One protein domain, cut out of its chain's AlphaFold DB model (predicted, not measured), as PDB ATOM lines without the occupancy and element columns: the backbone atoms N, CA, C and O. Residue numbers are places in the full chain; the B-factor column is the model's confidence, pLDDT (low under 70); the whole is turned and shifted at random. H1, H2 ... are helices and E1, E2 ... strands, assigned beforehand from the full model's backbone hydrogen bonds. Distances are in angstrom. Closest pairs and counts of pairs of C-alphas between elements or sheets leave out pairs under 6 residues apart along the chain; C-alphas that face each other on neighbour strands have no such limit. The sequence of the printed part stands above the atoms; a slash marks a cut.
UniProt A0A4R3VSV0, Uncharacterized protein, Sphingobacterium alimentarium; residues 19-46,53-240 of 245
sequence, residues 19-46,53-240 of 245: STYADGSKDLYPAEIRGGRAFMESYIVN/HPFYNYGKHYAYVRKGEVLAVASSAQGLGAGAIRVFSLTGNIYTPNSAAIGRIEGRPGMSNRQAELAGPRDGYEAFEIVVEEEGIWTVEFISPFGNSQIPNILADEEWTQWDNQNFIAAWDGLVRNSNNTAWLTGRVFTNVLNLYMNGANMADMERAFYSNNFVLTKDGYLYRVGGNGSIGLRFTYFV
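AT A GLANCE: This is residues 19 to 46 and 53 to 240 of the 245 residues of an uncharacterized protein of Sphingobacterium alimentarium (UniProt A0A4R3VSV0). Little regular structure is here: a small sandwich, sheets E1-E5-E3 and E4-E2-E6 face to face, has loop 144 to 171 beyond one end and pairs E7-E10 and E8-E9 to one side. The 216 printed residues, mixed, under half in named elements, hold three helices and ten strands: H1 E1 E2 E3 H2 E4 E5 E6 E7 H3 E8 E9 E10, each sheet antiparallel. It is compact, radius of gyration of the C-alphas 16.3 A, spanning 50 by 43 by 37 A.

IN THESE COORDINATES: Find H1, 25 to 28, from C-alpha 25 at (-18.467, -5.828, -33.171); then E1 61 to 65, E2 70 to 75, E3 84 to 88, H2 113 to 119, E4 128 to 131, E5 136 to 143, 22.5 A long, E6 172 to 177, E7 193 to 197, H3 200 to 204, E8 213 to 217, E9 223 to 227, and E10 235 to 239, which ends with C-alpha 239 at (-27.676, 7.351, -28.313).

HOW THE PARTS SIT: Look for N 63 and O 138, 2.9 A, between E1 and E5, and N 72 and O 175, 2.8 A, between E2 and E6. H1 and H2 only just touch, 3 pairs of C-alphas within 8 A, closest Lys 26 and Leu 118, 5.5 A. H3 touches no helix; it has 0 of 1 O i to N i+4 pairs within hydrogen-bond range, 2 of 2 O i to N i+3.

THE WHOLE: Residues 47 to 52 are not printed, C-alphas 46 and 53 being 11.6 A apart. Links E3 to H2, E5 to E6 and E6 to E7 are long. Residues 19 to 22, 44 to 46 and 53 to 54 have pLDDT under 70.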
ATOM      1  N   SER A  19     -28.781  -4.856 -46.489       49.75
ATOM      2  CA  SER A  19     -28.312  -5.799 -45.488       49.75
ATOM      3  C   SER A  19     -27.956  -4.990 -44.245       49.75
ATOM      4  O   SER A  19     -26.909  -4.346 -44.182       49.75
ATOM      5  N   THR A  20     -28.873  -4.927 -43.286       54.16
ATOM      6  CA  THR A  20     -28.609  -4.318 -41.988       54.16
ATOM      7  C   THR A  20     -27.852  -5.343 -41.168       54.16
ATOM      8  O   THR A  20     -28.455  -6.253 -40.597       54.16
ATOM      9  N   TYR A  21     -26.531  -5.231 -41.168       69.44
ATOM     10  CA  TYR A  21     -25.674  -6.013 -40.292       69.44
ATOM     11  C   TYR A  21     -25.646  -5.306 -38.935       69.44
ATOM     12  O   TYR A  21     -25.221  -4.155 -38.831       69.44
ATOM     13  N   ALA A  22     -26.252  -5.949 -37.944       68.44
ATOM     14  CA  ALA A  22     -26.335  -5.459 -36.571       68.44
ATOM     15  C   ALA A  22     -26.056  -6.612 -35.601       68.44
ATOM     16  O   ALA A  22     -26.644  -6.692 -34.530       68.44
ATOM     17  N   ASP A  23     -25.197  -7.527 -36.037       79.88
ATOM     18  CA  ASP A  23     -24.834  -8.745 -35.338       79.88
ATOM     19  C   ASP A  23     -23.885  -8.389 -34.184       79.88
ATOM     20  O   ASP A  23     -24.072  -8.846 -33.063       79.88
ATOM     21  N   GLY A  24     -22.953  -7.450 -34.388       88.62
ATOM     22  CA  GLY A  24     -22.123  -6.942 -33.298       88.62
ATOM     23  C   GLY A  24     -20.841  -6.254 -33.747       88.62
ATOM     24  O   GLY A  24     -20.786  -5.565 -34.766       88.62
ATOM     25  N   SER A  25     -19.784  -6.447 -32.961       93.50
ATOM     26  CA  SER A  25     -18.467  -5.828 -33.171       93.50
ATOM     27  C   SER A  25     -17.831  -6.137 -34.532       93.50
ATOM     28  O   SER A  25     -17.155  -5.273 -35.082       93.50
ATOM     29  N   LYS A  26     -18.118  -7.296 -35.139       92.50
ATOM     30  CA  LYS A  26     -17.649  -7.643 -36.493       92.50
ATOM     31  C   LYS A  26     -18.209  -6.731 -37.589       92.50
ATOM     32  O   LYS A  26     -17.542  -6.503 -38.594       92.50
ATOM     33  N   ASP A  27     -19.405  -6.180 -37.389       91.12
ATOM     34  CA  ASP A  27     -20.022  -5.254 -38.343       91.12
ATOM     35  C   ASP A  27     -19.530  -3.818 -38.109       91.12
ATOM     36  O   ASP A  27     -19.425  -3.025 -39.045       91.12
ATOM     37  N   LEU A  28     -19.172  -3.498 -36.859       91.44
ATOM     38  CA  LEU A  28     -18.500  -2.249 -36.501       91.44
ATOM     39  C   LEU A  28     -17.050  -2.233 -37.015       91.44
ATOM     40  O   LEU A  28     -16.545  -1.184 -37.420       91.44
ATOM     41  N   TYR A  29     -16.403  -3.396 -37.030       94.56
ATOM     42  CA  TYR A  29     -15.040  -3.605 -37.496       94.56
ATOM     43  C   TYR A  29     -14.997  -4.719 -38.552       94.56
ATOM     44  O   TYR A  29     -14.615  -5.847 -38.227       94.56
ATOM     45  N   PRO A  30     -15.365  -4.452 -39.816       93.31
ATOM     46  CA  PRO A  30     -15.131  -5.389 -40.911       93.31
ATOM     47  C   PRO A  30     -13.629  -5.511 -41.223       93.31
ATOM     48  O   PRO A  30     -12.809  -4.745 -40.716       93.31
ATOM     49  N   ALA A  31     -13.248  -6.496 -42.037       92.69
ATOM     50  CA  ALA A  31     -11.871  -6.614 -42.516       92.69
ATOM     51  C   ALA A  31     -11.448  -5.352 -43.294       92.69
ATOM     52  O   ALA A  31     -12.276  -4.752 -43.982       92.69
ATOM     53  N   GLU A  32     -10.172  -4.968 -43.179       92.25
ATOM     54  CA  GLU A  32      -9.563  -3.832 -43.891       92.25
ATOM     55  C   GLU A  32     -10.136  -2.451 -43.520       92.25
ATOM     56  O   GLU A  32      -9.889  -1.450 -44.202       92.25
ATOM     57  N   ILE A  33     -10.909  -2.355 -42.432       93.00
ATOM     58  CA  ILE A  33     -11.361  -1.058 -41.935       93.00
ATOM     59  C   ILE A  33     -10.181  -0.272 -41.353       93.00
ATOM     60  O   ILE A  33      -9.463  -0.732 -40.469       93.00
ATOM     61  N   ARG A  34     -10.008   0.962 -41.832       93.88
ATOM     62  CA  ARG A  34      -9.024   1.910 -41.290       93.88
ATOM     63  C   ARG A  34      -9.416   2.416 -39.897       93.88
ATOM     64  O   ARG A  34     -10.588   2.389 -39.527       93.88
ATOM     65  N   GLY A  35      -8.468   3.027 -39.192       94.75
ATOM     66  CA  GLY A  35      -8.718   3.688 -37.911       94.75
ATOM     67  C   GLY A  35      -8.251   2.886 -36.710       94.75
ATOM     68  O   GLY A  35      -7.606   1.852 -36.845       94.75
ATOM     69  N   GLY A  36      -8.593   3.370 -35.520       94.88
ATOM     70  CA  GLY A  36      -8.351   2.663 -34.264       94.88
ATOM     71  C   GLY A  36      -9.567   1.858 -33.811       94.88
ATOM     72  O   GLY A  36     -10.709   2.265 -34.042       94.88
ATOM     73  N   ARG A  37      -9.336   0.743 -33.109       94.88
ATOM     74  CA  ARG A  37     -10.420  -0.014 -32.468       94.88
ATOM     75  C   ARG A  37     -10.916   0.724 -31.227       94.88
ATOM     76  O   ARG A  37     -10.136   1.062 -30.337       94.88
ATOM     77  N   ALA A  38     -12.227   0.915 -31.141       94.94
ATOM     78  CA  ALA A  38     -12.899   1.298 -29.909       94.94
ATOM     79  C   ALA A  38     -13.451   0.060 -29.184       94.94
ATOM     80  O   ALA A  38     -13.989  -0.862 -29.800       94.94
ATOM     81  N   PHE A  39     -13.337   0.054 -27.864       95.00
ATOM     82  CA  PHE A  39     -13.791  -1.023 -26.996       95.00
ATOM     83  C   PHE A  39     -15.100  -0.598 -26.326       95.00
ATOM     84  O   PHE A  39     -15.259   0.571 -25.974       95.00
ATOM     85  N   MET A  40     -16.044  -1.521 -26.146       94.75
ATOM     86  CA  MET A  40     -17.330  -1.190 -25.531       94.75
ATOM     87  C   MET A  40     -17.177  -0.982 -24.023       94.75
ATOM     88  O   MET A  40     -16.655  -1.845 -23.315       94.75
ATOM     89  N   GLU A  41     -17.662   0.156 -23.528       91.38
ATOM     90  CA  GLU A  41     -17.651   0.509 -22.107       91.38
ATOM     91  C   GLU A  41     -19.017   0.173 -21.489       91.38
ATOM     92  O   GLU A  41     -20.010   0.880 -21.673       91.38
ATOM     93  N   SER A  42     -19.089  -0.956 -20.780       88.00
ATOM     94  CA  SER A  42     -20.354  -1.474 -20.239       88.00
ATOM     95  C   SER A  42     -20.669  -1.000 -18.815       88.00
ATOM     96  O   SER A  42     -21.838  -0.924 -18.437       88.00
ATOM     97  N   TYR A  43     -19.650  -0.665 -18.023       75.56
ATOM     98  CA  TYR A  43     -19.760  -0.512 -16.571       75.56
ATOM     99  C   TYR A  43     -19.184   0.820 -16.074       75.56
ATOM    100  O   TYR A  43     -18.237   1.343 -16.656       75.56
ATOM    101  N   ILE A  44     -19.729   1.351 -14.972       64.88
ATOM    102  CA  ILE A  44     -19.220   2.560 -14.303       64.88
ATOM    103  C   ILE A  44     -18.136   2.167 -13.308       64.88
ATOM    104  O   ILE A  44     -18.429   1.548 -12.287       64.88
ATOM    105  N   VAL A  45     -16.909   2.643 -13.501       59.16
ATOM    106  CA  VAL A  45     -15.962   2.699 -12.383       59.16
ATOM    107  C   VAL A  45     -16.271   3.953 -11.576       59.16
ATOM    108  O   VAL A  45     -15.850   5.055 -11.921       59.16
ATOM    109  N   ASN A  46     -17.031   3.795 -10.495       52.03
ATOM    110  CA  ASN A  46     -17.249   4.864  -9.528       52.03
ATOM    111  C   ASN A  46     -15.985   4.996  -8.677       52.03
ATOM    112  O   ASN A  46     -15.908   4.485  -7.564       52.03
ATOM    113  N   HIS A  53     -19.182   8.297 -19.238       66.81
ATOM    114  CA  HIS A  53     -20.345   8.331 -20.126       66.81
ATOM    115  C   HIS A  53     -21.583   8.803 -19.340       66.81
ATOM    116  O   HIS A  53     -21.800   8.373 -18.209       66.81
ATOM    117  N   PRO A  54     -22.436   9.667 -19.910       68.00
ATOM    118  CA  PRO A  54     -23.647  10.109 -19.220       68.00
ATOM    119  C   PRO A  54     -24.687   8.984 -19.062       68.00
ATOM    120  O   PRO A  54     -25.552   9.069 -18.192       68.00
ATOM    121  N   PHE A  55     -24.604   7.925 -19.878       77.62
ATOM    122  CA  PHE A  55     -25.620   6.872 -19.975       77.62
ATOM    123  C   PHE A  55     -24.993   5.470 -19.968       77.62
ATOM    124  O   PHE A  55     -24.858   4.837 -21.011       77.62
ATOM    125  N   TYR A  56     -24.606   4.948 -18.807       82.69
ATOM    126  CA  TYR A  56     -24.156   3.552 -18.715       82.69
ATOM    127  C   TYR A  56     -25.327   2.579 -18.686       82.69
ATOM    128  O   TYR A  56     -26.364   2.850 -18.077       82.69
ATOM    129  N   ASN A  57     -25.150   1.426 -19.332       88.19
ATOM    130  CA  ASN A  57     -26.239   0.477 -19.521       88.19
ATOM    131  C   ASN A  57     -25.827  -1.002 -19.492       88.19
ATOM    132  O   ASN A  57     -26.624  -1.807 -19.951       88.19
ATOM    133  N   TYR A  58     -24.654  -1.396 -18.978       91.12
ATOM    134  CA  TYR A  58     -24.183  -2.796 -19.027       91.12
ATOM    135  C   TYR A  58     -24.049  -3.344 -20.454       91.12
ATOM    136  O   TYR A  58     -24.366  -4.504 -20.711       91.12
ATOM    137  N   GLY A  59     -23.637  -2.490 -21.402       92.69
ATOM    138  CA  GLY A  59     -23.497  -2.879 -22.807       92.69
ATOM    139  C   GLY A  59     -24.810  -3.424 -23.370       92.69
ATOM    140  O   GLY A  59     -24.814  -4.428 -24.077       92.69
ATOM    141  N   LYS A  60     -25.941  -2.833 -22.974       94.62
ATOM    142  CA  LYS A  60     -27.264  -3.398 -23.235       94.62
ATOM    143  C   LYS A  60     -27.623  -3.352 -24.706       94.62
ATOM    144  O   LYS A  60     -27.645  -2.289 -25.324       94.62
ATOM    145  N   HIS A  61     -27.962  -4.519 -25.220       95.62
ATOM    146  CA  HIS A  61     -28.505  -4.750 -26.543       95.62
ATOM    147  C   HIS A  61     -29.883  -5.395 -26.410       95.62
ATOM    148  O   HIS A  61     -30.265  -5.921 -25.364       95.62
ATOM    149  N   TYR A  62     -30.642  -5.338 -27.488       96.00
ATOM    150  CA  TYR A  62     -31.984  -5.872 -27.589       96.00
ATOM    151  C   TYR A  62     -32.065  -6.743 -28.827       96.00
ATOM    152  O   TYR A  62     -31.545  -6.356 -29.869       96.00
ATOM    153  N   ALA A  63     -32.726  -7.889 -28.724       96.38
ATOM    154  CA  ALA A  63     -32.918  -8.817 -29.826       96.38
ATOM    155  C   ALA A  63     -34.413  -9.066 -30.029       96.38
ATOM    156  O   ALA A  63     -35.085  -9.525 -29.107       96.38
ATOM    157  N   TYR A  64     -34.943  -8.785 -31.220       96.19
ATOM    158  CA  TYR A  64     -36.267  -9.285 -31.585       96.19
ATOM    159  C   TYR A  64     -36.149 -10.737 -32.046       96.19
ATOM    160  O   TYR A  64     -35.463 -11.031 -33.027       96.19
ATOM    161  N   VAL A  65     -36.845 -11.624 -31.343       97.44
ATOM    162  CA  VAL A  65     -36.806 -13.072 -31.543       97.44
ATOM    163  C   VAL A  65     -38.212 -13.645 -31.610       97.44
ATOM    164  O   VAL A  65     -39.133 -13.111 -30.992       97.44
ATOM    165  N   ARG A  66     -38.381 -14.749 -32.338       97.94
ATOM    166  CA  ARG A  66     -39.636 -15.505 -32.449       97.94
ATOM    167  C   ARG A  66     -39.510 -16.878 -31.816       97.94
ATOM    168  O   ARG A  66     -38.427 -17.453 -31.762       97.94
ATOM    169  N   LYS A  67     -40.640 -17.443 -31.389       97.56
ATOM    170  CA  LYS A  67     -40.666 -18.789 -30.810       97.56
ATOM    171  C   LYS A  67     -40.043 -19.821 -31.764       97.56
ATOM    172  O   LYS A  67     -40.390 -19.874 -32.943       97.56
ATOM    173  N   GLY A  68     -39.155 -20.654 -31.230       97.69
ATOM    174  CA  GLY A  68     -38.409 -21.681 -31.954       97.69
ATOM    175  C   GLY A  68     -37.141 -21.181 -32.651       97.69
ATOM    176  O   GLY A  68     -36.364 -22.013 -33.107       97.69
ATOM    177  N   GLU A  69     -36.905 -19.867 -32.747       98.44
ATOM    178  CA  GLU A  69     -35.599 -19.329 -33.153       98.44
ATOM    179  C   GLU A  69     -34.547 -19.574 -32.058       98.44
ATOM    180  O   GLU A  69     -34.869 -19.920 -30.919       98.44
ATOM    181  N   VAL A  70     -33.274 -19.389 -32.407       98.38
ATOM    182  CA  VAL A  70     -32.166 -19.453 -31.445       98.38
ATOM    183  C   VAL A  70     -31.526 -18.080 -31.331       98.38
ATOM    184  O   VAL A  70     -31.066 -17.533 -32.332       98.38
ATOM    185  N   LEU A  71     -31.466 -17.536 -30.120       98.12
ATOM    186  CA  LEU A  71     -30.662 -16.358 -29.811       98.12
ATOM    187  C   LEU A  71     -29.247 -16.818 -29.451       98.12
ATOM    188  O   LEU A  71     -29.074 -17.532 -28.468       98.12
ATOM    189  N   ALA A  72     -28.253 -16.419 -30.241       98.00
ATOM    190  CA  ALA A  72     -26.841 -16.685 -29.994       98.00
ATOM    191  C   ALA A  72     -26.151 -15.391 -29.559       98.00
ATOM    192  O   ALA A  72     -26.165 -14.405 -30.295       98.00
ATOM    193  N   VAL A  73     -25.551 -15.387 -28.371       98.19
ATOM    194  CA  VAL A  73     -24.855 -14.213 -27.827       98.19
ATOM    195  C   VAL A  73     -23.442 -14.564 -27.389       98.19
ATOM    196  O   VAL A  73     -23.184 -15.664 -26.892       98.19
ATOM    197  N   ALA A  74     -22.520 -13.623 -27.564       98.25
ATOM    198  CA  ALA A  74     -21.143 -13.788 -27.134       98.25
ATOM    199  C   ALA A  74     -20.460 -12.461 -26.799       98.25
ATOM    200  O   ALA A  74     -20.835 -11.394 -27.279       98.25
ATOM    201  N   SER A  75     -19.440 -12.538 -25.955       98.19
ATOM    202  CA  SER A  75     -18.605 -11.420 -25.534       98.19
ATOM    203  C   SER A  75     -17.189 -11.917 -25.300       98.19
ATOM    204  O   SER A  75     -16.990 -12.971 -24.699       98.19
ATOM    205  N   SER A  76     -16.189 -11.148 -25.714       98.12
ATOM    206  CA  SER A  76     -14.789 -11.438 -25.391       98.12
ATOM    207  C   SER A  76     -14.550 -11.484 -23.879       98.12
ATOM    208  O   SER A  76     -13.678 -12.210 -23.416       98.12
ATOM    209  N   ALA A  77     -15.350 -10.750 -23.097       97.00
ATOM    210  CA  ALA A  77     -15.262 -10.674 -21.640       97.00
ATOM    211  C   ALA A  77     -15.875 -11.861 -20.884       97.00
ATOM    212  O   ALA A  77     -15.662 -11.981 -19.677       97.00
ATOM    213  N   GLN A  78     -16.664 -12.712 -21.545       98.00
ATOM    214  CA  GLN A  78     -17.426 -13.761 -20.870       98.00
ATOM    215  C   GLN A  78     -16.510 -14.708 -20.080       98.00
ATOM    216  O   GLN A  78     -15.631 -15.367 -20.634       98.00
ATOM    217  N   GLY A  79     -16.739 -14.789 -18.767       96.62
ATOM    218  CA  GLY A  79     -16.005 -15.678 -17.870       96.62
ATOM    219  C   GLY A  79     -14.549 -15.274 -17.606       96.62
ATOM    220  O   GLY A  79     -13.783 -16.112 -17.129       96.62
ATOM    221  N   LEU A  80     -14.159 -14.034 -17.923       95.38
ATOM    222  CA  LEU A  80     -12.876 -13.441 -17.538       95.38
ATOM    223  C   LEU A  80     -13.099 -12.437 -16.404       95.38
ATOM    224  O   LEU A  80     -13.856 -11.481 -16.558       95.38
ATOM    225  N   GLY A  81     -12.454 -12.646 -15.255       93.31
ATOM    226  CA  GLY A  81     -12.683 -11.822 -14.066       93.31
ATOM    227  C   GLY A  81     -14.170 -11.772 -13.690       93.31
ATOM    228  O   GLY A  81     -14.795 -12.807 -13.471       93.31
ATOM    229  N   ALA A  82     -14.736 -10.564 -13.635       91.44
ATOM    230  CA  ALA A  82     -16.168 -10.335 -13.400       91.44
ATOM    231  C   ALA A  82     -17.014 -10.255 -14.690       91.44
ATOM    232  O   ALA A  82     -18.214  -9.987 -14.619       91.44
ATOM    233  N   GLY A  83     -16.400 -10.445 -15.861       95.12
ATOM    234  CA  GLY A  83     -17.065 -10.335 -17.151       95.12
ATOM    235  C   GLY A  83     -18.099 -11.438 -17.365       95.12
ATOM    236  O   GLY A  83     -17.855 -12.617 -17.091       95.12
ATOM    237  N   ALA A  84     -19.282 -11.050 -17.838       96.31
ATOM    238  CA  ALA A  84     -20.446 -11.927 -17.882       96.31
ATOM    239  C   ALA A  84     -21.456 -11.527 -18.964       96.31
ATOM    240  O   ALA A  84     -21.543 -10.369 -19.371       96.31
ATOM    241  N   ILE A  85     -22.275 -12.493 -19.374       98.19
ATOM    242  CA  ILE A  85     -23.446 -12.295 -20.227       98.19
ATOM    243  C   ILE A  85     -24.703 -12.583 -19.411       98.19
ATOM    244  O   ILE A  85     -24.801 -13.621 -18.750       98.19
ATOM    245  N   ARG A  86     -25.689 -11.686 -19.498       97.62
ATOM    246  CA  ARG A  86     -27.047 -11.922 -18.990       97.62
ATOM    247  C   ARG A  86     -28.055 -11.686 -20.095       97.62
ATOM    248  O   ARG A  86     -28.003 -10.659 -20.765       97.62
ATOM    249  N   VAL A  87     -28.995 -12.605 -20.248       98.44
ATOM    250  CA  VAL A  87     -30.109 -12.454 -21.180       98.44
ATOM    251  C   VAL A  87     -31.413 -12.465 -20.398       98.44
ATOM    252  O   VAL A  87     -31.634 -13.348 -19.576       98.44
ATOM    253  N   PHE A  88     -32.276 -11.491 -20.661       98.12
ATOM    254  CA  PHE A  88     -33.601 -11.375 -20.068       98.12
ATOM    255  C   PHE A  88     -34.647 -11.590 -21.158       98.12
ATOM    256  O   PHE A  88     -34.679 -10.856 -22.150       98.12
ATOM    257  N   SER A  89     -35.502 -12.589 -20.964       96.94
ATOM    258  CA  SER A  89     -36.690 -12.779 -21.802       96.94
ATOM    259  C   SER A  89     -37.732 -11.685 -21.573       96.94
ATOM    260  O   SER A  89     -37.650 -10.914 -20.614       96.94
ATOM    261  N   LEU A  90     -38.751 -11.660 -22.433       90.88
ATOM    262  CA  LEU A  90     -39.876 -10.733 -22.330       90.88
ATOM    263  C   LEU A  90     -40.602 -10.827 -20.975       90.88
ATOM    264  O   LEU A  90     -41.007  -9.805 -20.425       90.88
ATOM    265  N   THR A  91     -40.747 -12.035 -20.424       92.31
ATOM    266  CA  THR A  91     -41.386 -12.279 -19.119       92.31
ATOM    267  C   THR A  91     -40.447 -12.103 -17.923       92.31
ATOM    268  O   THR A  91     -40.883 -12.214 -16.779       92.31
ATOM    269  N   GLY A  92     -39.171 -11.785 -18.161       90.38
ATOM    270  CA  GLY A  92     -38.185 -11.515 -17.114       90.38
ATOM    271  C   GLY A  92     -37.369 -12.728 -16.659       90.38
ATOM    272  O   GLY A  92     -36.565 -12.585 -15.738       90.38
ATOM    273  N   ASN A  93     -37.507 -13.896 -17.303       96.31
ATOM    274  CA  ASN A  93     -36.589 -15.017 -17.059       96.31
ATOM    275  C   ASN A  93     -35.159 -14.613 -17.420       96.31
ATOM    276  O   ASN A  93     -34.942 -14.010 -18.476       96.31
ATOM    277  N   ILE A  94     -34.211 -14.979 -16.558       97.19
ATOM    278  CA  ILE A  94     -32.790 -14.670 -16.709       97.19
ATOM    279  C   ILE A  94     -32.055 -15.925 -17.170       97.19
ATOM    280  O   ILE A  94     -32.147 -16.974 -16.534       97.19
ATOM    281  N   TYR A  95     -31.281 -15.788 -18.239       98.25
ATOM    282  CA  TYR A  95     -30.413 -16.823 -18.780       98.25
ATOM    283  C   TYR A  95     -28.963 -16.348 -18.708       98.25
ATOM    284  O   TYR A  95     -28.638 -15.225 -19.103       98.25
ATOM    285  N   THR A  96     -28.085 -17.216 -18.218       97.50
ATOM    286  CA  THR A  96     -26.638 -16.987 -18.156       97.50
ATOM    287  C   THR A  96     -25.905 -18.244 -18.614       97.50
ATOM    288  O   THR A  96     -26.398 -19.344 -18.341       97.50
ATOM    289  N   PRO A  97     -24.729 -18.125 -19.254       96.62
ATOM    290  CA  PRO A  97     -23.919 -19.289 -19.594       96.62
ATOM    291  C   PRO A  97     -23.600 -20.134 -18.353       96.62
ATOM    292  O   PRO A  97     -23.332 -19.602 -17.277       96.62
ATOM    293  N   ASN A  98     -23.601 -21.458 -18.504       91.94
ATOM    294  CA  ASN A  98     -23.273 -22.409 -17.432       91.94
ATOM    295  C   ASN A  98     -21.763 -22.714 -17.326       91.94
ATOM    296  O   ASN A  98     -21.348 -23.499 -16.477       91.94
ATOM    297  N   SER A  99     -20.949 -22.110 -18.193       94.25
ATOM    298  CA  SER A  99     -19.497 -22.258 -18.260       94.25
ATOM    299  C   SER A  99     -18.859 -20.917 -18.608       94.25
ATOM    300  O   SER A  99     -19.447 -20.095 -19.311       94.25
ATOM    301  N   ALA A 100     -17.625 -20.714 -18.149       92.06
ATOM    302  CA  ALA A 100     -16.846 -19.522 -18.457       92.06
ATOM    303  C   ALA A 100     -16.484 -19.417 -19.952       92.06
ATOM    304  O   ALA A 100     -16.267 -18.309 -20.432       92.06
ATOM    305  N   ALA A 101     -16.413 -20.543 -20.673       93.88
ATOM    306  CA  ALA A 101     -16.036 -20.587 -22.089       93.88
ATOM    307  C   ALA A 101     -17.227 -20.408 -23.049       93.88
ATOM    308  O   ALA A 101     -17.059 -19.876 -24.142       93.88
ATOM    309  N   ILE A 102     -18.437 -20.822 -22.649       97.50
ATOM    310  CA  ILE A 102     -19.636 -20.686 -23.490       97.50
ATOM    311  C   ILE A 102     -20.032 -19.212 -23.564       97.50
ATOM    312  O   ILE A 102     -20.206 -18.556 -22.537       97.50
ATOM    313  N   GLY A 103     -20.189 -18.704 -24.785       97.62
ATOM    314  CA  GLY A 103     -20.422 -17.288 -25.048       97.62
ATOM    315  C   GLY A 103     -19.151 -16.444 -25.012       97.62
ATOM    316  O   GLY A 103     -19.251 -15.221 -25.069       97.62
ATOM    317  N   ARG A 104     -17.960 -17.048 -24.921       98.25
ATOM    318  CA  ARG A 104     -16.700 -16.315 -25.039       98.25
ATOM    319  C   ARG A 104     -16.276 -16.214 -26.496       98.25
ATOM    320  O   ARG A 104     -16.160 -17.225 -27.184       98.25
ATOM    321  N   ILE A 105     -16.001 -14.993 -26.944       98.19
ATOM    322  CA  ILE A 105     -15.311 -14.778 -28.219       98.19
ATOM    323  C   ILE A 105     -13.822 -14.981 -27.955       98.19
ATOM    324  O   ILE A 105     -13.148 -14.098 -27.430       98.19
ATOM    325  N   GLU A 106     -13.338 -16.173 -28.271       95.69
ATOM    326  CA  GLU A 106     -11.936 -16.565 -28.188       95.69
ATOM    327  C   GLU A 106     -11.629 -17.473 -29.381       95.69
ATOM    328  O   GLU A 106     -12.453 -18.308 -29.769       95.69
ATOM    329  N   GLY A 107     -10.458 -17.280 -29.984       90.81
ATOM    330  CA  GLY A 107     -10.000 -18.093 -31.101       90.81
ATOM    331  C   GLY A 107      -9.920 -19.577 -30.742       90.81
ATOM    332  O   GLY A 107      -9.303 -19.965 -29.751       90.81
ATOM    333  N   ARG A 108     -10.521 -20.439 -31.569       90.56
ATOM    334  CA  ARG A 108     -10.293 -21.892 -31.492       90.56
ATOM    335  C   ARG A 108      -8.828 -22.225 -31.813       90.56
ATOM    336  O   ARG A 108      -8.154 -21.429 -32.462       90.56
ATOM    337  N   PRO A 109      -8.311 -23.410 -31.436       91.94
ATOM    338  CA  PRO A 109      -6.949 -23.807 -31.793       91.94
ATOM    339  C   PRO A 109      -6.659 -23.629 -33.293       91.94
ATOM    340  O   PRO A 109      -7.338 -24.216 -34.134       91.94
ATOM    341  N   GLY A 110      -5.652 -22.813 -33.618       93.50
ATOM    342  CA  GLY A 110      -5.296 -22.463 -35.000       93.50
ATOM    343  C   GLY A 110      -6.027 -21.244 -35.579       93.50
ATOM    344  O   GLY A 110      -5.835 -20.940 -36.753       93.50
ATOM    345  N   MET A 111      -6.830 -20.543 -34.778       96.44
ATOM    346  CA  MET A 111      -7.563 -19.333 -35.142       96.44
ATOM    347  C   MET A 111      -7.287 -18.232 -34.110       96.44
ATOM    348  O   MET A 111      -7.281 -18.493 -32.910       96.44
ATOM    349  N   SER A 112      -7.052 -17.004 -34.564       97.38
ATOM    350  CA  SER A 112      -6.905 -15.839 -33.687       97.38
ATOM    351  C   SER A 112      -8.262 -15.335 -33.172       97.38
ATOM    352  O   SER A 112      -9.316 -15.721 -33.688       97.38
ATOM    353  N   ASN A 113      -8.269 -14.442 -32.180       97.44
ATOM    354  CA  ASN A 113      -9.512 -13.855 -31.673       97.44
ATOM    355  C   ASN A 113     -10.204 -13.017 -32.746       97.44
ATOM    356  O   ASN A 113     -11.425 -13.084 -32.899       97.44
ATOM    357  N   ARG A 114      -9.427 -12.268 -33.537       97.31
ATOM    358  CA  ARG A 114      -9.967 -11.469 -34.638       97.31
ATOM    359  C   ARG A 114     -10.559 -12.333 -35.745       97.31
ATOM    360  O   ARG A 114     -11.618 -12.008 -36.278       97.31
ATOM    361  N   GLN A 115      -9.909 -13.448 -36.076       97.44
ATOM    362  CA  GLN A 115     -10.452 -14.410 -37.036       97.44
ATOM    363  C   GLN A 115     -11.762 -15.030 -36.526       97.44
ATOM    364  O   GLN A 115     -12.709 -15.159 -37.299       97.44
ATOM    365  N   ALA A 116     -11.848 -15.348 -35.231       97.50
ATOM    366  CA  ALA A 116     -13.065 -15.879 -34.622       97.50
ATOM    367  C   ALA A 116     -14.211 -14.855 -34.578       97.50
ATOM    368  O   ALA A 116     -15.348 -15.212 -34.877       97.50
ATOM    369  N   GLU A 117     -13.925 -13.588 -34.264       97.31
ATOM    370  CA  GLU A 117     -14.894 -12.482 -34.324       97.31
ATOM    371  C   GLU A 117     -15.498 -12.343 -35.729       97.31
ATOM    372  O   GLU A 117     -16.713 -12.236 -35.868       97.31
ATOM    373  N   LEU A 118     -14.663 -12.383 -36.775       95.62
ATOM    374  CA  LEU A 118     -15.117 -12.272 -38.164       95.62
ATOM    375  C   LEU A 118     -15.897 -13.505 -38.642       95.62
ATOM    376  O   LEU A 118     -16.827 -13.361 -39.434       95.62
ATOM    377  N   ALA A 119     -15.529 -14.701 -38.177       95.06
ATOM    378  CA  ALA A 119     -16.234 -15.939 -38.507       95.06
ATOM    379  C   ALA A 119     -17.605 -16.040 -37.810       95.06
ATOM    380  O   ALA A 119     -18.549 -16.571 -38.389       95.06
ATOM    381  N   GLY A 120     -17.729 -15.502 -36.591       94.38
ATOM    382  CA  GLY A 120     -18.971 -15.496 -35.819       94.38
ATOM    383  C   GLY A 120     -19.286 -16.831 -35.121       94.38
ATOM    384  O   GLY A 120     -18.442 -17.733 -35.051       94.38
ATOM    385  N   PRO A 121     -20.502 -16.987 -34.566       94.94
ATOM    386  CA  PRO A 121     -20.891 -18.175 -33.814       94.94
ATOM    387  C   PRO A 121     -20.830 -19.463 -34.636       94.94
ATOM    388  O   PRO A 121     -21.189 -19.483 -35.812       94.94
ATOM    389  N   ARG A 122     -20.478 -20.570 -33.969       93.81
ATOM    390  CA  ARG A 122     -20.326 -21.941 -34.507       93.81
ATOM    391  C   ARG A 122     -19.099 -22.151 -35.385       93.81
ATOM    392  O   ARG A 122     -18.482 -23.213 -35.259       93.81
ATOM    393  N   ASP A 123     -18.706 -21.156 -36.168       94.19
ATOM    394  CA  ASP A 123     -17.514 -21.212 -37.017       94.19
ATOM    395  C   ASP A 123     -16.269 -20.704 -36.273       94.19
ATOM    396  O   ASP A 123     -15.257 -21.408 -36.211       94.19
ATOM    397  N   GLY A 124     -16.365 -19.537 -35.632       95.62
ATOM    398  CA  GLY A 124     -15.278 -18.916 -34.874       95.62
ATOM    399  C   GLY A 124     -15.195 -19.367 -33.419       95.62
ATOM    400  O   GLY A 124     -14.121 -19.711 -32.933       95.62
ATOM    401  N   TYR A 125     -16.331 -19.400 -32.725       95.88
ATOM    402  CA  TYR A 125     -16.402 -19.670 -31.285       95.88
ATOM    403  C   TYR A 125     -17.721 -20.361 -30.890       95.88
ATOM    404  O   TYR A 125     -18.641 -20.517 -31.698       95.88
ATOM    405  N   GLU A 126     -17.807 -20.838 -29.646       96.88
ATOM    406  CA  GLU A 126     -19.032 -21.409 -29.072       96.88
ATOM    407  C   GLU A 126     -19.854 -20.303 -28.395       96.88
ATOM    408  O   GLU A 126     -19.521 -19.834 -27.307       96.88
ATOM    409  N   ALA A 127     -20.917 -19.847 -29.060       97.31
ATOM    410  CA  ALA A 127     -21.813 -18.838 -28.503       97.31
ATOM    411  C   ALA A 127     -22.705 -19.416 -27.395       97.31
ATOM    412  O   ALA A 127     -22.962 -20.618 -27.337       97.31
ATOM    413  N   PHE A 128     -23.235 -18.537 -26.548       98.50
ATOM    414  CA  PHE A 128     -24.318 -18.900 -25.648       98.50
ATOM    415  C   PHE A 128     -25.634 -18.885 -26.426       98.50
ATOM    416  O   PHE A 128     -26.159 -17.821 -26.753       98.50
ATOM    417  N   GLU A 129     -26.125 -20.076 -26.766       98.12
ATOM    418  CA  GLU A 129     -27.343 -20.265 -27.553       98.12
ATOM    419  C   GLU A 129     -28.551 -20.570 -26.657       98.12
ATOM    420  O   GLU A 129     -28.520 -21.482 -25.829       98.12
ATOM    421  N   ILE A 130     -29.635 -19.818 -26.846       98.12
ATOM    422  CA  ILE A 130     -30.905 -19.983 -26.135       98.12
ATOM    423  C   ILE A 130     -32.001 -20.253 -27.163       98.12
ATOM    424  O   ILE A 130     -32.222 -19.444 -28.065       98.12
ATOM    425  N   VAL A 131     -32.713 -21.372 -27.010       97.81
ATOM    426  CA  VAL A 131     -33.936 -21.634 -27.781       97.81
ATOM    427  C   VAL A 131     -35.043 -20.731 -27.251       97.81
ATOM    428  O   VAL A 131     -35.325 -20.697 -26.054       97.81
ATOM    429  N   VAL A 132     -35.650 -19.969 -28.150       97.88
ATOM    430  CA  VAL A 132     -36.627 -18.942 -27.803       97.88
ATOM    431  C   VAL A 132     -37.991 -19.588 -27.597       97.88
ATOM    432  O   VAL A 132     -38.575 -20.145 -28.525       97.88
ATOM    433  N   GLU A 133     -38.541 -19.454 -26.395       95.88
ATOM    434  CA  GLU A 133     -39.880 -19.962 -26.061       95.88
ATOM    435  C   GLU A 133     -40.980 -18.898 -26.192       95.88
ATOM    436  O   GLU A 133     -42.161 -19.225 -26.342       95.88
ATOM    437  N   GLU A 134     -40.586 -17.623 -26.189       95.38
ATOM    438  CA  GLU A 134     -41.473 -16.460 -26.167       95.38
ATOM    439  C   GLU A 134     -41.039 -15.439 -27.222       95.38
ATOM    440  O   GLU A 134     -39.924 -14.914 -27.172       95.38
ATOM    441  N   GLU A 135     -41.932 -15.142 -28.170       97.31
ATOM    442  CA  GLU A 135     -41.697 -14.083 -29.152       97.31
ATOM    443  C   GLU A 135     -41.705 -12.706 -28.479       97.31
ATOM    444  O   GLU A 135     -42.586 -12.394 -27.678       97.31
ATOM    445  N   GLY A 136     -40.744 -11.861 -28.842       96.56
ATOM    446  CA  GLY A 136     -40.671 -10.497 -28.347       96.56
ATOM    447  C   GLY A 136     -39.275  -9.907 -28.441       96.56
ATOM    448  O   GLY A 136     -38.388 -10.444 -29.102       96.56
ATOM    449  N   ILE A 137     -39.092  -8.778 -27.760       96.88
ATOM    450  CA  ILE A 137     -37.790  -8.127 -27.625       96.88
ATOM    451  C   ILE A 137     -37.152  -8.617 -26.329       96.88
ATOM    452  O   ILE A 137     -37.628  -8.312 -25.237       96.88
ATOM    453  N   TRP A 138     -36.074  -9.376 -26.465       98.06
ATOM    454  CA  TRP A 138     -35.254  -9.850 -25.359       98.06
ATOM    455  C   TRP A 138     -34.115  -8.865 -25.111       98.06
ATOM    456  O   TRP A 138     -33.661  -8.185 -26.031       98.06
ATOM    457  N   THR A 139     -33.651  -8.774 -23.869       97.75
ATOM    458  CA  THR A 139     -32.529  -7.905 -23.493       97.75
ATOM    459  C   THR A 139     -31.273  -8.739 -23.309       97.75
ATOM    460  O   THR A 139     -31.312  -9.758 -22.631       97.75
ATOM    461  N   VAL A 140     -30.156  -8.284 -23.863       98.00
ATOM    462  CA  VAL A 140     -28.826  -8.870 -23.684       98.00
ATOM    463  C   VAL A 140     -27.949  -7.831 -23.002       98.00
ATOM    464  O   VAL A 140     -27.866  -6.693 -23.453       98.00
ATOM    465  N   GLU A 141     -27.296  -8.202 -21.913       97.06
ATOM    466  CA  GLU A 141     -26.317  -7.365 -21.231       97.06
ATOM    467  C   GLU A 141     -24.940  -8.015 -21.337       97.06
ATOM    468  O   GLU A 141     -24.764  -9.187 -20.988       97.06
ATOM    469  N   PHE A 142     -23.974  -7.229 -21.807       97.19
ATOM    470  CA  PHE A 142     -22.572  -7.608 -21.908       97.19
ATOM    471  C   PHE A 142     -21.790  -6.862 -20.835       97.19
ATOM    472  O   PHE A 142     -21.609  -5.649 -20.914       97.19
ATOM    473  N   ILE A 143     -21.332  -7.588 -19.825       94.62
ATOM    474  CA  ILE A 143     -20.659  -7.031 -18.654       94.62
ATOM    475  C   ILE A 143     -19.156  -7.215 -18.836       94.62
ATOM    476  O   ILE A 143     -18.683  -8.328 -19.069       94.62
ATOM    477  N   SER A 144     -18.409  -6.119 -18.745       93.88
ATOM    478  CA  SER A 144     -16.949  -6.137 -18.775       93.88
ATOM    479  C   SER A 144     -16.391  -6.681 -17.460       93.88
ATOM    480  O   SER A 144     -17.057  -6.602 -16.422       93.88
ATOM    481  N   PRO A 145     -15.138  -7.149 -17.447       92.12
ATOM    482  CA  PRO A 145     -14.412  -7.331 -16.205       92.12
ATOM    483  C   PRO A 145     -14.247  -5.991 -15.467       92.12
ATOM    484  O   PRO A 145     -14.563  -4.920 -15.993       92.12
ATOM    485  N   PHE A 146     -13.762  -6.055 -14.227       85.56
ATOM    486  CA  PHE A 146     -13.475  -4.870 -13.423       85.56
ATOM    487  C   PHE A 146     -11.970  -4.705 -13.242       85.56
ATOM    488  O   PHE A 146     -11.271  -5.668 -12.930       85.56
ATOM    489  N   GLY A 147     -11.468  -3.481 -13.375       82.31
ATOM    490  CA  GLY A 147     -10.091  -3.163 -13.022       82.31
ATOM    491  C   GLY A 147      -9.628  -1.828 -13.583       82.31
ATOM    492  O   GLY A 147     -10.175  -0.786 -13.224       82.31
ATOM    493  N   ASN A 148      -8.589  -1.837 -14.414       80.06
ATOM    494  CA  ASN A 148      -8.002  -0.612 -14.950       80.06
ATOM    495  C   ASN A 148      -8.691  -0.148 -16.248       80.06
ATOM    496  O   ASN A 148      -9.394  -0.902 -16.926       80.06
ATOM    497  N   SER A 149      -8.472   1.124 -16.584       79.12
ATOM    498  CA  SER A 149      -9.027   1.767 -17.782       79.12
ATOM    499  C   SER A 149      -8.010   1.886 -18.926       79.12
ATOM    500  O   SER A 149      -8.132   2.765 -19.780       79.12
ATOM    501  N   GLN A 150      -6.982   1.035 -18.947       83.69
ATOM    502  CA  GLN A 150      -6.013   0.986 -20.037       83.69
ATOM    503  C   GLN A 150      -6.503  -0.007 -21.091       83.69
ATOM    504  O   GLN A 150      -6.874  -1.128 -20.763       83.69
ATOM    505  N   ILE A 151      -6.500   0.399 -22.358       89.31
ATOM    506  CA  ILE A 151      -6.779  -0.472 -23.510       89.31
ATOM    507  C   ILE A 151      -5.583  -0.452 -24.457       89.31
ATOM    508  O   ILE A 151      -4.859   0.545 -24.472       89.31
ATOM    509  N   PRO A 152      -5.327  -1.515 -25.231       91.88
ATOM    510  CA  PRO A 152      -4.234  -1.510 -26.193       91.88
ATOM    511  C   PRO A 152      -4.469  -0.462 -27.295       91.88
ATOM    512  O   PRO A 152      -5.604  -0.126 -27.634       91.88
ATOM    513  N   ASN A 153      -3.380   0.085 -27.835       93.12
ATOM    514  CA  ASN A 153      -3.420   1.004 -28.970       93.12
ATOM    515  C   ASN A 153      -3.277   0.207 -30.277       93.12
ATOM    516  O   ASN A 153      -2.171   0.060 -30.794       93.12
ATOM    517  N   ILE A 154      -4.392  -0.305 -30.791       94.44
ATOM    518  CA  ILE A 154      -4.436  -1.164 -31.986       94.44
ATOM    519  C   ILE A 154      -5.301  -0.556 -33.089       94.44
ATOM    520  O   ILE A 154      -6.208   0.246 -32.818       94.44
ATOM    521  N   LEU A 155      -5.006  -0.934 -34.332       95.62
ATOM    522  CA  LEU A 155      -5.841  -0.583 -35.478       95.62
ATOM    523  C   LEU A 155      -7.194  -1.307 -35.408       95.62
ATOM    524  O   LEU A 155      -7.381  -2.271 -34.667       95.62
ATOM    525  N   ALA A 156      -8.170  -0.794 -36.148       95.31
ATOM    526  CA  ALA A 156      -9.556  -1.233 -36.081       95.31
ATOM    527  C   ALA A 156      -9.750  -2.702 -36.513       95.31
ATOM    528  O   ALA A 156     -10.567  -3.414 -35.920       95.31
ATOM    529  N   ASP A 157      -8.973  -3.173 -37.489       95.38
ATOM    530  CA  ASP A 157      -8.987  -4.553 -37.979       95.38
ATOM    531  C   ASP A 157      -7.882  -5.456 -37.409       95.38
ATOM    532  O   ASP A 157      -7.878  -6.649 -37.716       95.38
ATOM    533  N   GLU A 158      -7.000  -4.923 -36.559       96.50
ATOM    534  CA  GLU A 158      -5.884  -5.652 -35.951       96.50
ATOM    535  C   GLU A 158      -6.359  -6.706 -34.932       96.50
ATOM    536  O   GLU A 158      -7.492  -6.688 -34.436       96.50
ATOM    537  N   GLU A 159      -5.465  -7.644 -34.615       97.12
ATOM    538  CA  GLU A 159      -5.673  -8.605 -33.538       97.12
ATOM    539  C   GLU A 159      -5.891  -7.894 -32.197       97.12
ATOM    540  O   GLU A 159      -5.192  -6.941 -31.844       97.12
ATOM    541  N   TRP A 160      -6.850  -8.392 -31.419       96.62
ATOM    542  CA  TRP A 160      -7.177  -7.854 -30.108       96.62
ATOM    543  C   TRP A 160      -7.064  -8.917 -29.017       96.62
ATOM    544  O   TRP A 160      -7.185 -10.123 -29.234       96.62
ATOM    545  N   THR A 161      -6.873  -8.437 -27.793       95.31
ATOM    546  CA  THR A 161      -6.871  -9.254 -26.578       95.31
ATOM    547  C   THR A 161      -7.901  -8.716 -25.597       95.31
ATOM    548  O   THR A 161      -8.042  -7.500 -25.467       95.31
ATOM    549  N   GLN A 162      -8.568  -9.607 -24.868       95.75
ATOM    550  CA  GLN A 162      -9.380  -9.244 -23.713       95.75
ATOM    551  C   GLN A 162      -8.599  -9.534 -22.432       95.75
ATOM    552  O   GLN A 162      -8.191 -10.670 -22.202       95.75
ATOM    553  N   TRP A 163      -8.415  -8.524 -21.585       93.62
ATOM    554  CA  TRP A 163      -7.858  -8.723 -20.246       93.62
ATOM    555  C   TRP A 163      -8.971  -8.976 -19.229       93.62
ATOM    556  O   TRP A 163     -10.082  -8.469 -19.383       93.62
ATOM    557  N   ASP A 164      -8.665  -9.748 -18.186       93.81
ATOM    558  CA  ASP A 164      -9.588 -10.135 -17.109       93.81
ATOM    559  C   ASP A 164      -9.762  -9.057 -16.022       93.81
ATOM    560  O   ASP A 164     -10.588  -9.203 -15.121       93.81
ATOM    561  N   ASN A 165      -9.016  -7.958 -16.120       89.50
ATOM    562  CA  ASN A 165      -8.993  -6.849 -15.167       89.50
ATOM    563  C   ASN A 165      -9.149  -5.479 -15.856       89.50
ATOM    564  O   ASN A 165      -8.524  -4.491 -15.463       89.50
ATOM    565  N   GLN A 166      -9.970  -5.422 -16.905       88.19
ATOM    566  CA  GLN A 166     -10.163  -4.246 -17.751       88.19
ATOM    567  C   GLN A 166     -11.648  -3.903 -17.883       88.19
ATOM    568  O   GLN A 166     -12.455  -4.776 -18.179       88.19
ATOM    569  N   ASN A 167     -12.009  -2.624 -17.744       88.44
ATOM    570  CA  ASN A 167     -13.415  -2.171 -17.747       88.44
ATOM    571  C   ASN A 167     -14.051  -2.043 -19.143       88.44
ATOM    572  O   ASN A 167     -14.973  -1.252 -19.347       88.44
ATOM    573  N   PHE A 168     -13.549  -2.792 -20.123       93.06
ATOM    574  CA  PHE A 168     -13.961  -2.679 -21.516       93.06
ATOM    575  C   PHE A 168     -14.085  -4.046 -22.177       93.06
ATOM    576  O   PHE A 168     -13.478  -5.021 -21.732       93.06
ATOM    577  N   ILE A 169     -14.869  -4.102 -23.248       96.44
ATOM    578  CA  ILE A 169     -15.122  -5.310 -24.034       96.44
ATOM    579  C   ILE A 169     -14.547  -5.109 -25.435       96.44
ATOM    580  O   ILE A 169     -14.922  -4.167 -26.136       96.44
ATOM    581  N   ALA A 170     -13.628  -5.988 -25.828       96.94
ATOM    582  CA  ALA A 170     -12.968  -5.936 -27.130       96.94
ATOM    583  C   ALA A 170     -13.902  -6.327 -28.280       96.94
ATOM    584  O   ALA A 170     -13.893  -5.661 -29.315       96.94
ATOM    585  N   ALA A 171     -14.712  -7.369 -28.084       97.69
ATOM    586  CA  ALA A 171     -15.654  -7.880 -29.070       97.69
ATOM    587  C   ALA A 171     -16.940  -8.390 -28.407       97.69
ATOM    588  O   ALA A 171     -16.931  -8.912 -27.292       97.69
ATOM    589  N   TRP A 172     -18.055  -8.252 -29.110       97.81
ATOM    590  CA  TRP A 172     -19.372  -8.758 -28.729       97.81
ATOM    591  C   TRP A 172     -20.168  -9.150 -29.973       97.81
ATOM    592  O   TRP A 172     -19.914  -8.626 -31.064       97.81
ATOM    593  N   ASP A 173     -21.128 -10.050 -29.795       96.25
ATOM    594  CA  ASP A 173     -22.001 -10.541 -30.859       96.25
ATOM    595  C   ASP A 173     -23.378 -10.922 -30.294       96.25
ATOM    596  O   ASP A 173     -23.503 -11.447 -29.182       96.25
ATOM    597  N   GLY A 174     -24.417 -10.660 -31.073       95.44
ATOM    598  CA  GLY A 174     -25.806 -11.000 -30.822       95.44
ATOM    599  C   GLY A 174     -26.496 -11.291 -32.148       95.44
ATOM    600  O   GLY A 174     -26.784 -10.386 -32.923       95.44
ATOM    601  N   LEU A 175     -26.789 -12.563 -32.405       94.88
ATOM    602  CA  LEU A 175     -27.427 -13.006 -33.641       94.88
ATOM    603  C   LEU A 175     -28.641 -13.864 -33.342       94.88
ATOM    604  O   LEU A 175     -28.733 -14.532 -32.312       94.88
ATOM    605  N   VAL A 176     -29.558 -13.896 -34.298       96.81
ATOM    606  CA  VAL A 176     -30.730 -14.764 -34.241       96.81
ATOM    607  C   VAL A 176     -30.630 -15.776 -35.361       96.81
ATOM    608  O   VAL A 176     -30.401 -15.416 -36.511       96.81
ATOM    609  N   ARG A 177     -30.805 -17.055 -35.053       96.94
ATOM    610  CA  ARG A 177     -30.881 -18.123 -36.044       96.94
ATOM    611  C   ARG A 177     -32.329 -18.516 -36.270       96.94
ATOM    612  O   ARG A 177     -33.097 -18.627 -35.318       96.94
ATOM    613  N   ASN A 178     -32.697 -18.753 -37.525       97.06
ATOM    614  CA  ASN A 178     -34.058 -19.157 -37.857       97.06
ATOM    615  C   ASN A 178     -34.447 -20.493 -37.189       97.06
ATOM    616  O   ASN A 178     -33.596 -21.323 -36.870       97.06
ATOM    617  N   SER A 179     -35.750 -20.723 -37.031       96.88
ATOM    618  CA  SER A 179     -36.288 -21.923 -36.369       96.88
ATOM    619  C   SER A 179     -35.976 -23.243 -37.079       96.88
ATOM    620  O   SER A 179     -35.932 -24.297 -36.453       96.88
ATOM    621  N   ASN A 180     -35.693 -23.193 -38.383       96.81
ATOM    622  CA  ASN A 180     -35.224 -24.347 -39.156       96.81
ATOM    623  C   ASN A 180     -33.730 -24.641 -38.943       96.81
ATOM    624  O   ASN A 180     -33.203 -25.575 -39.541       96.81
ATOM    625  N   ASN A 181     -33.027 -23.828 -38.146       94.12
ATOM    626  CA  ASN A 181     -31.602 -23.944 -37.855       94.12
ATOM    627  C   ASN A 181     -30.697 -23.909 -39.108       94.12
ATOM    628  O   ASN A 181     -29.610 -24.490 -39.126       94.12
ATOM    629  N   THR A 182     -31.110 -23.202 -40.161       95.25
ATOM    630  CA  THR A 182     -30.415 -23.151 -41.463       95.25
ATOM    631  C   THR A 182     -29.683 -21.840 -41.723       95.25
ATOM    632  O   THR A 182     -28.669 -21.861 -42.412       95.25
ATOM    633  N   ALA A 183     -30.138 -20.715 -41.165       94.19
ATOM    634  CA  ALA A 183     -29.574 -19.402 -41.477       94.19
ATOM    635  C   ALA A 183     -29.595 -18.440 -40.284       94.19
ATOM    636  O   ALA A 183     -30.525 -18.469 -39.473       94.19
ATOM    637  N   TRP A 184     -28.584 -17.570 -40.227       93.88
ATOM    638  CA  TRP A 184     -28.560 -16.388 -39.367       93.88
ATOM    639  C   TRP A 184     -29.451 -15.286 -39.957       93.88
ATOM    640  O   TRP A 184     -29.488 -15.084 -41.171       93.88
ATOM    641  N   LEU A 185     -30.192 -14.599 -39.094       92.88
ATOM    642  CA  LEU A 185     -31.106 -13.509 -39.406       92.88
ATOM    643  C   LEU A 185     -30.461 -12.192 -38.968       92.88
ATOM    644  O   LEU A 185     -30.400 -11.888 -37.777       92.88
ATOM    645  N   THR A 186     -30.004 -11.407 -39.937       87.25
ATOM    646  CA  THR A 186     -29.379 -10.098 -39.702       87.25
ATOM    647  C   THR A 186     -30.423  -9.036 -39.341       87.25
ATOM    648  O   THR A 186     -31.598  -9.153 -39.700       87.25
ATOM    649  N   GLY A 187     -30.008  -7.968 -38.653       84.75
ATOM    650  CA  GLY A 187     -30.879  -6.823 -38.340       84.75
ATOM    651  C   GLY A 187     -31.905  -7.082 -37.234       84.75
ATOM    652  O   GLY A 187     -32.872  -6.336 -37.091       84.75
ATOM    653  N   ARG A 188     -31.729  -8.161 -36.462       91.56
ATOM    654  CA  ARG A 188     -32.585  -8.504 -35.316       91.56
ATOM    655  C   ARG A 188     -32.124  -7.885 -34.005       91.56
ATOM    656  O   ARG A 188     -32.921  -7.834 -33.069       91.56
ATOM    657  N   VAL A 189     -30.876  -7.433 -33.948       93.31
ATOM    658  CA  VAL A 189     -30.264  -6.868 -32.750       93.31
ATOM    659  C   VAL A 189     -30.058  -5.366 -32.902       93.31
ATOM    660  O   VAL A 189     -29.777  -4.864 -33.987       93.31
ATOM    661  N   PHE A 190     -30.281  -4.629 -31.819       92.69
ATOM    662  CA  PHE A 190     -30.149  -3.177 -31.766       92.69
ATOM    663  C   PHE A 190     -29.801  -2.711 -30.351       92.69
ATOM    664  O   PHE A 190     -29.964  -3.440 -29.375       92.69
ATOM    665  N   THR A 191     -29.340  -1.471 -30.215       92.12
ATOM    666  CA  THR A 191     -29.153  -0.819 -28.915       92.12
ATOM    667  C   THR A 191     -29.621   0.629 -28.973       92.12
ATOM    668  O   THR A 191     -29.572   1.269 -30.021       92.12
ATOM    669  N   ASN A 192     -30.083   1.143 -27.834       90.31
ATOM    670  CA  ASN A 192     -30.456   2.550 -27.691       90.31
ATOM    671  C   ASN A 192     -29.270   3.418 -27.262       90.31
ATOM    672  O   ASN A 192     -29.309   4.630 -27.459       90.31
ATOM    673  N   VAL A 193     -28.252   2.812 -26.638       91.06
ATOM    674  CA  VAL A 193     -27.044   3.493 -26.167       91.06
ATOM    675  C   VAL A 193     -25.847   2.569 -26.361       91.06
ATOM    676  O   VAL A 193     -25.752   1.528 -25.709       91.06
ATOM    677  N   LEU A 194     -24.919   2.983 -27.219       92.38
ATOM    678  CA  LEU A 194     -23.628   2.335 -27.414       92.38
ATOM    679  C   LEU A 194     -22.521   3.268 -26.921       92.38
ATOM    680  O   LEU A 194     -22.287   4.332 -27.499       92.38
ATOM    681  N   ASN A 195     -21.841   2.844 -25.858       92.56
ATOM    682  CA  ASN A 195     -20.688   3.538 -25.298       92.56
ATOM    683  C   ASN A 195     -19.406   2.853 -25.755       92.56
ATOM    684  O   ASN A 195     -19.222   1.656 -25.528       92.56
ATOM    685  N   LEU A 196     -18.523   3.621 -26.379       93.25
ATOM    686  CA  LEU A 196     -17.239   3.154 -26.879       93.25
ATOM    687  C   LEU A 196     -16.109   4.015 -26.322       93.25
ATOM    688  O   LEU A 196     -16.244   5.234 -26.201       93.25
ATOM    689  N   TYR A 197     -14.973   3.378 -26.069       92.25
ATOM    690  CA  TYR A 197     -13.753   4.000 -25.577       92.25
ATOM    691  C   TYR A 197     -12.577   3.670 -26.497       92.25
ATOM    692  O   TYR A 197     -12.392   2.519 -26.893       92.25
ATOM    693  N   MET A 198     -11.770   4.672 -26.831       92.31
ATOM    694  CA  MET A 198     -10.548   4.521 -27.626       92.31
ATOM    695  C   MET A 198      -9.314   4.842 -26.793       92.31
ATOM    696  O   MET A 198      -9.380   5.557 -25.794       92.31
ATOM    697  N   ASN A 199      -8.164   4.294 -27.187       92.56
ATOM    698  CA  ASN A 199      -6.918   4.590 -26.498       92.56
ATOM    699  C   ASN A 199      -6.595   6.084 -26.674       92.56
ATOM    700  O   ASN A 199      -6.611   6.591 -27.793       92.56
ATOM    701  N   GLY A 200      -6.274   6.793 -25.587       89.31
ATOM    702  CA  GLY A 200      -5.997   8.232 -25.639       89.31
ATOM    703  C   GLY A 200      -4.818   8.622 -26.538       89.31
ATOM    704  O   GLY A 200      -4.809   9.726 -27.073       89.31
ATOM    705  N   ALA A 201      -3.862   7.718 -26.779       88.94
ATOM    706  CA  ALA A 201      -2.779   7.936 -27.738       88.94
ATOM    707  C   ALA A 201      -3.290   8.109 -29.182       88.94
ATOM    708  O   ALA A 201      -2.641   8.786 -29.976       88.94
ATOM    709  N   ASN A 202      -4.476   7.578 -29.509       86.75
ATOM    710  CA  ASN A 202      -5.104   7.735 -30.826       86.75
ATOM    711  C   ASN A 202      -5.498   9.188 -31.094       86.75
ATOM    712  O   ASN A 202      -5.658   9.578 -32.245       86.75
ATOM    713  N   MET A 203      -5.634  10.013 -30.050       85.88
ATOM    714  CA  MET A 203      -6.028  11.409 -30.214       85.88
ATOM    715  C   MET A 203      -4.982  12.265 -30.936       85.88
ATOM    716  O   MET A 203      -5.312  13.345 -31.422       85.88
ATOM    717  N   ALA A 204      -3.735  11.794 -31.008       87.69
ATOM    718  CA  ALA A 204      -2.644  12.467 -31.702       87.69
ATOM    719  C   ALA A 204      -2.394  11.926 -33.125       87.69
ATOM    720  O   ALA A 204      -1.522  12.450 -33.815       87.69
ATOM    721  N   ASP A 205      -3.130  10.898 -33.566       89.00
ATOM    722  CA  ASP A 205      -2.885  10.189 -34.826       89.00
ATOM    723  C   ASP A 205      -4.182  10.028 -35.632       89.00
ATOM    724  O   ASP A 205      -5.072   9.250 -35.283       89.00
ATOM    725  N   MET A 206      -4.284  10.757 -36.749       85.38
ATOM    726  CA  MET A 206      -5.445  10.698 -37.643       85.38
ATOM    727  C   MET A 206      -5.649   9.316 -38.273       85.38
ATOM    728  O   MET A 206      -6.788   8.957 -38.574       85.38
ATOM    729  N   GLU A 207      -4.595   8.512 -38.433       88.94
ATOM    730  CA  GLU A 207      -4.730   7.144 -38.944       88.94
ATOM    731  C   GLU A 207      -5.371   6.200 -37.920       88.94
ATOM    732  O   GLU A 207      -5.868   5.133 -38.281       88.94
ATOM    733  N   ARG A 208      -5.449   6.626 -36.654       91.62
ATOM    734  CA  ARG A 208      -6.075   5.895 -35.547       91.62
ATOM    735  C   ARG A 208      -7.389   6.513 -35.076       91.62
ATOM    736  O   ARG A 208      -7.912   6.113 -34.035       91.62
ATOM    737  N   ALA A 209      -7.948   7.451 -35.836       93.50
ATOM    738  CA  ALA A 209      -9.265   8.011 -35.561       93.50
ATOM    739  C   ALA A 209     -10.391   6.965 -35.721       93.50
ATOM    740  O   ALA A 209     -10.177   5.865 -36.235       93.50
ATOM    741  N   PHE A 210     -11.603   7.292 -35.271       93.88
ATOM    742  CA  PHE A 210     -12.759   6.400 -35.365       93.88
ATOM    743  C   PHE A 210     -13.425   6.483 -36.747       93.88
ATOM    744  O   PHE A 210     -13.892   7.550 -37.158       93.88
ATOM    745  N   TYR A 211     -13.513   5.357 -37.462       93.50
ATOM    746  CA  TYR A 211     -14.088   5.294 -38.818       93.50
ATOM    747  C   TYR A 211     -15.307   4.379 -38.956       93.50
ATOM    748  O   TYR A 211     -15.941   4.382 -40.014       93.50
ATOM    749  N   SER A 212     -15.671   3.631 -37.915       89.44
ATOM    750  CA  SER A 212     -16.778   2.680 -37.986       89.44
ATOM    751  C   SER A 212     -18.130   3.352 -38.221       89.44
ATOM    752  O   SER A 212     -18.343   4.523 -37.893       89.44
ATOM    753  N   ASN A 213     -19.053   2.595 -38.812       88.75
ATOM    754  CA  ASN A 213     -20.405   3.052 -39.104       88.75
ATOM    755  C   ASN A 213     -21.394   2.483 -38.092       88.75
ATOM    756  O   ASN A 213     -21.362   1.295 -37.792       88.75
ATOM    757  N   ASN A 214     -22.325   3.321 -37.652       87.00
ATOM    758  CA  ASN A 214     -23.526   2.902 -36.946       87.00
ATOM    759  C   ASN A 214     -24.748   3.158 -37.826       87.00
ATOM    760  O   ASN A 214     -24.746   4.062 -38.664       87.00
ATOM    761  N   PHE A 215     -25.806   2.382 -37.619       86.81
ATOM    762  CA  PHE A 215     -27.084   2.590 -38.287       86.81
ATOM    763  C   PHE A 215     -28.146   2.955 -37.256       86.81
ATOM    764  O   PHE A 215     -28.345   2.243 -36.276       86.81
ATOM    765  N   VAL A 216     -28.823   4.077 -37.482       85.31
ATOM    766  CA  VAL A 216     -29.895   4.582 -36.624       85.31
ATOM    767  C   VAL A 216     -31.215   4.411 -37.358       85.31
ATOM    768  O   VAL A 216     -31.407   4.992 -38.426       85.31
ATOM    769  N   LEU A 217     -32.120   3.617 -36.788       80.75
ATOM    770  CA  LEU A 217     -33.488   3.471 -37.275       80.75
ATOM    771  C   LEU A 217     -34.387   4.489 -36.567       80.75
ATOM    772  O   LEU A 217     -34.534   4.454 -35.345       80.75
ATOM    773  N   THR A 218     -34.992   5.396 -37.325       79.06
ATOM    774  CA  THR A 218     -35.942   6.370 -36.787       79.06
ATOM    775  C   THR A 218     -37.339   5.772 -36.652       79.06
ATOM    776  O   THR A 218     -37.690   4.773 -37.280       79.06
ATOM    777  N   LYS A 219     -38.178   6.408 -35.825       76.38
ATOM    778  CA  LYS A 219     -39.553   5.959 -35.546       76.38
ATOM    779  C   LYS A 219     -40.431   5.857 -36.803       76.38
ATOM    780  O   LYS A 219     -41.355   5.053 -36.837       76.38
ATOM    781  N   ASP A 220     -40.167   6.683 -37.806       80.69
ATOM    782  CA  ASP A 220     -40.850   6.715 -39.102       80.69
ATOM    783  C   ASP A 220     -40.251   5.743 -40.137       80.69
ATOM    784  O   ASP A 220     -40.707   5.703 -41.277       80.69
ATOM    785  N   GLY A 221     -39.285   4.909 -39.732       75.88
ATOM    786  CA  GLY A 221     -38.770   3.801 -40.534       75.88
ATOM    787  C   GLY A 221     -37.615   4.161 -41.468       75.88
ATOM    788  O   GLY A 221     -37.255   3.341 -42.311       75.88
ATOM    789  N   TYR A 222     -37.015   5.347 -41.329       79.19
ATOM    790  CA  TYR A 222     -35.805   5.694 -42.072       79.19
ATOM    791  C   TYR A 222     -34.560   5.170 -41.365       79.19
ATOM    792  O   TYR A 222     -34.410   5.266 -40.147       79.19
ATOM    793  N   LEU A 223     -33.638   4.633 -42.159       81.75
ATOM    794  CA  LEU A 223     -32.344   4.168 -41.687       81.75
ATOM    795  C   LEU A 223     -31.271   5.194 -42.052       81.75
ATOM    796  O   LEU A 223     -31.021   5.447 -43.231       81.75
ATOM    797  N   TYR A 224     -30.608   5.753 -41.046       84.06
ATOM    798  CA  TYR A 224     -29.491   6.674 -41.223       84.06
ATOM    799  C   TYR A 224     -28.179   5.965 -40.929       84.06
ATOM    800  O   TYR A 224     -27.995   5.403 -39.851       84.06
ATOM    801  N   ARG A 225     -27.239   6.030 -41.873       87.50
ATOM    802  CA  ARG A 225     -25.854   5.625 -41.625       87.50
ATOM    803  C   ARG A 225     -25.100   6.792 -40.997       87.50
ATOM    804  O   ARG A 225     -24.911   7.821 -41.641       87.50
ATOM    805  N   VAL A 226     -24.633   6.606 -39.771       87.62
ATOM    806  CA  VAL A 226     -23.784   7.551 -39.045       87.62
ATOM    807  C   VAL A 226     -22.356   7.022 -39.078       87.62
ATOM    808  O   VAL A 226     -22.016   6.078 -38.367       87.62
ATOM    809  N   GLY A 227     -21.526   7.605 -39.939       87.94
ATOM    810  CA  GLY A 227     -20.118   7.233 -40.052       87.94
ATOM    811  C   GLY A 227     -19.246   8.002 -39.067       87.94
ATOM    812  O   GLY A 227     -19.426   9.207 -38.901       87.94
ATOM    813  N   GLY A 228     -18.271   7.322 -38.461       87.81
ATOM    814  CA  GLY A 228     -17.261   7.958 -37.614       87.81
ATOM    815  C   GLY A 228     -16.426   8.994 -38.368       87.81
ATOM    816  O   GLY A 228     -16.048  10.004 -37.789       87.81
ATOM    817  N   ASN A 229     -16.190   8.786 -39.669       89.69
ATOM    818  CA  ASN A 229     -15.524   9.726 -40.583       89.69
ATOM    819  C   ASN A 229     -14.221  10.350 -40.034       89.69
ATOM    820  O   ASN A 229     -13.951  11.530 -40.244       89.69
ATOM    821  N   GLY A 230     -13.423   9.561 -39.310       91.44
ATOM    822  CA  GLY A 230     -12.176  10.029 -38.710       91.44
ATOM    823  C   GLY A 230     -12.388  10.905 -37.483       91.44
ATOM    824  O   GLY A 230     -11.580  11.790 -37.211       91.44
ATOM    825  N   SER A 231     -13.468  10.676 -36.736       90.62
ATOM    826  CA  SER A 231     -13.709  11.385 -35.484       90.62
ATOM    827  C   SER A 231     -12.619  11.042 -34.478       90.62
ATOM    828  O   SER A 231     -12.362   9.874 -34.182       90.62
ATOM    829  N   ILE A 232     -11.991  12.080 -33.937       89.25
ATOM    830  CA  ILE A 232     -10.965  11.958 -32.910       89.25
ATOM    831  C   ILE A 232     -11.612  12.228 -31.559       89.25
ATOM    832  O   ILE A 232     -12.177  13.295 -31.322       89.25
ATOM    833  N   GLY A 233     -11.523  11.255 -30.664       86.88
ATOM    834  CA  GLY A 233     -12.114  11.347 -29.343       86.88
ATOM    835  C   GLY A 233     -11.680  10.184 -28.472       86.88
ATOM    836  O   GLY A 233     -11.209   9.159 -28.959       86.88
ATOM    837  N   LEU A 234     -11.838  10.368 -27.165       87.94
ATOM    838  CA  LEU A 234     -11.556   9.329 -26.182       87.94
ATOM    839  C   LEU A 234     -12.776   8.430 -25.947       87.94
ATOM    840  O   LEU A 234     -12.640   7.224 -25.776       87.94
ATOM    841  N   ARG A 235     -13.968   9.035 -25.933       88.88
ATOM    842  CA  ARG A 235     -15.251   8.385 -25.657       88.88
ATOM    843  C   ARG A 235     -16.280   8.779 -26.697       88.88
ATOM    844  O   ARG A 235     -16.444   9.964 -26.979       88.88
ATOM    845  N   PHE A 236     -17.010   7.792 -27.193       89.38
ATOM    846  CA  PHE A 236     -18.104   7.966 -28.138       89.38
ATOM    847  C   PHE A 236     -19.372   7.396 -27.520       89.38
ATOM    848  O   PHE A 236     -19.394   6.250 -27.081       89.38
ATOM    849  N   THR A 237     -20.424   8.209 -27.476       89.56
ATOM    850  CA  THR A 237     -21.754   7.769 -27.053       89.56
ATOM    851  C   THR A 237     -22.683   7.920 -28.241       89.56
ATOM    852  O   THR A 237     -23.022   9.040 -28.620       89.56
ATOM    853  N   TYR A 238     -23.098   6.802 -28.823       88.00
ATOM    854  CA  TYR A 238     -24.201   6.791 -29.774       88.00
ATOM    855  C   TYR A 238     -25.472   6.548 -28.980       88.00
ATOM    856  O   TYR A 238     -25.602   5.503 -28.347       88.00
ATOM    857  N   PHE A 239     -26.392   7.507 -28.984       86.00
ATOM    858  CA  PHE A 239     -27.676   7.351 -28.313       86.00
ATOM    859  C   PHE A 239     -28.820   7.697 -29.261       86.00
ATOM    860  O   PHE A 239     -28.701   8.584 -30.107       86.00
ATOM    861  N   VAL A 240     -29.944   7.010 -29.085       80.62
ATOM    862  CA  VAL A 240     -31.206   7.318 -29.756       80.62
ATOM    863  C   VAL A 240     -32.270   7.487 -28.682       80.62
ATOM    864  O   VAL A 240     -32.452   6.615 -27.833       80.62
TER     865      VAL A 240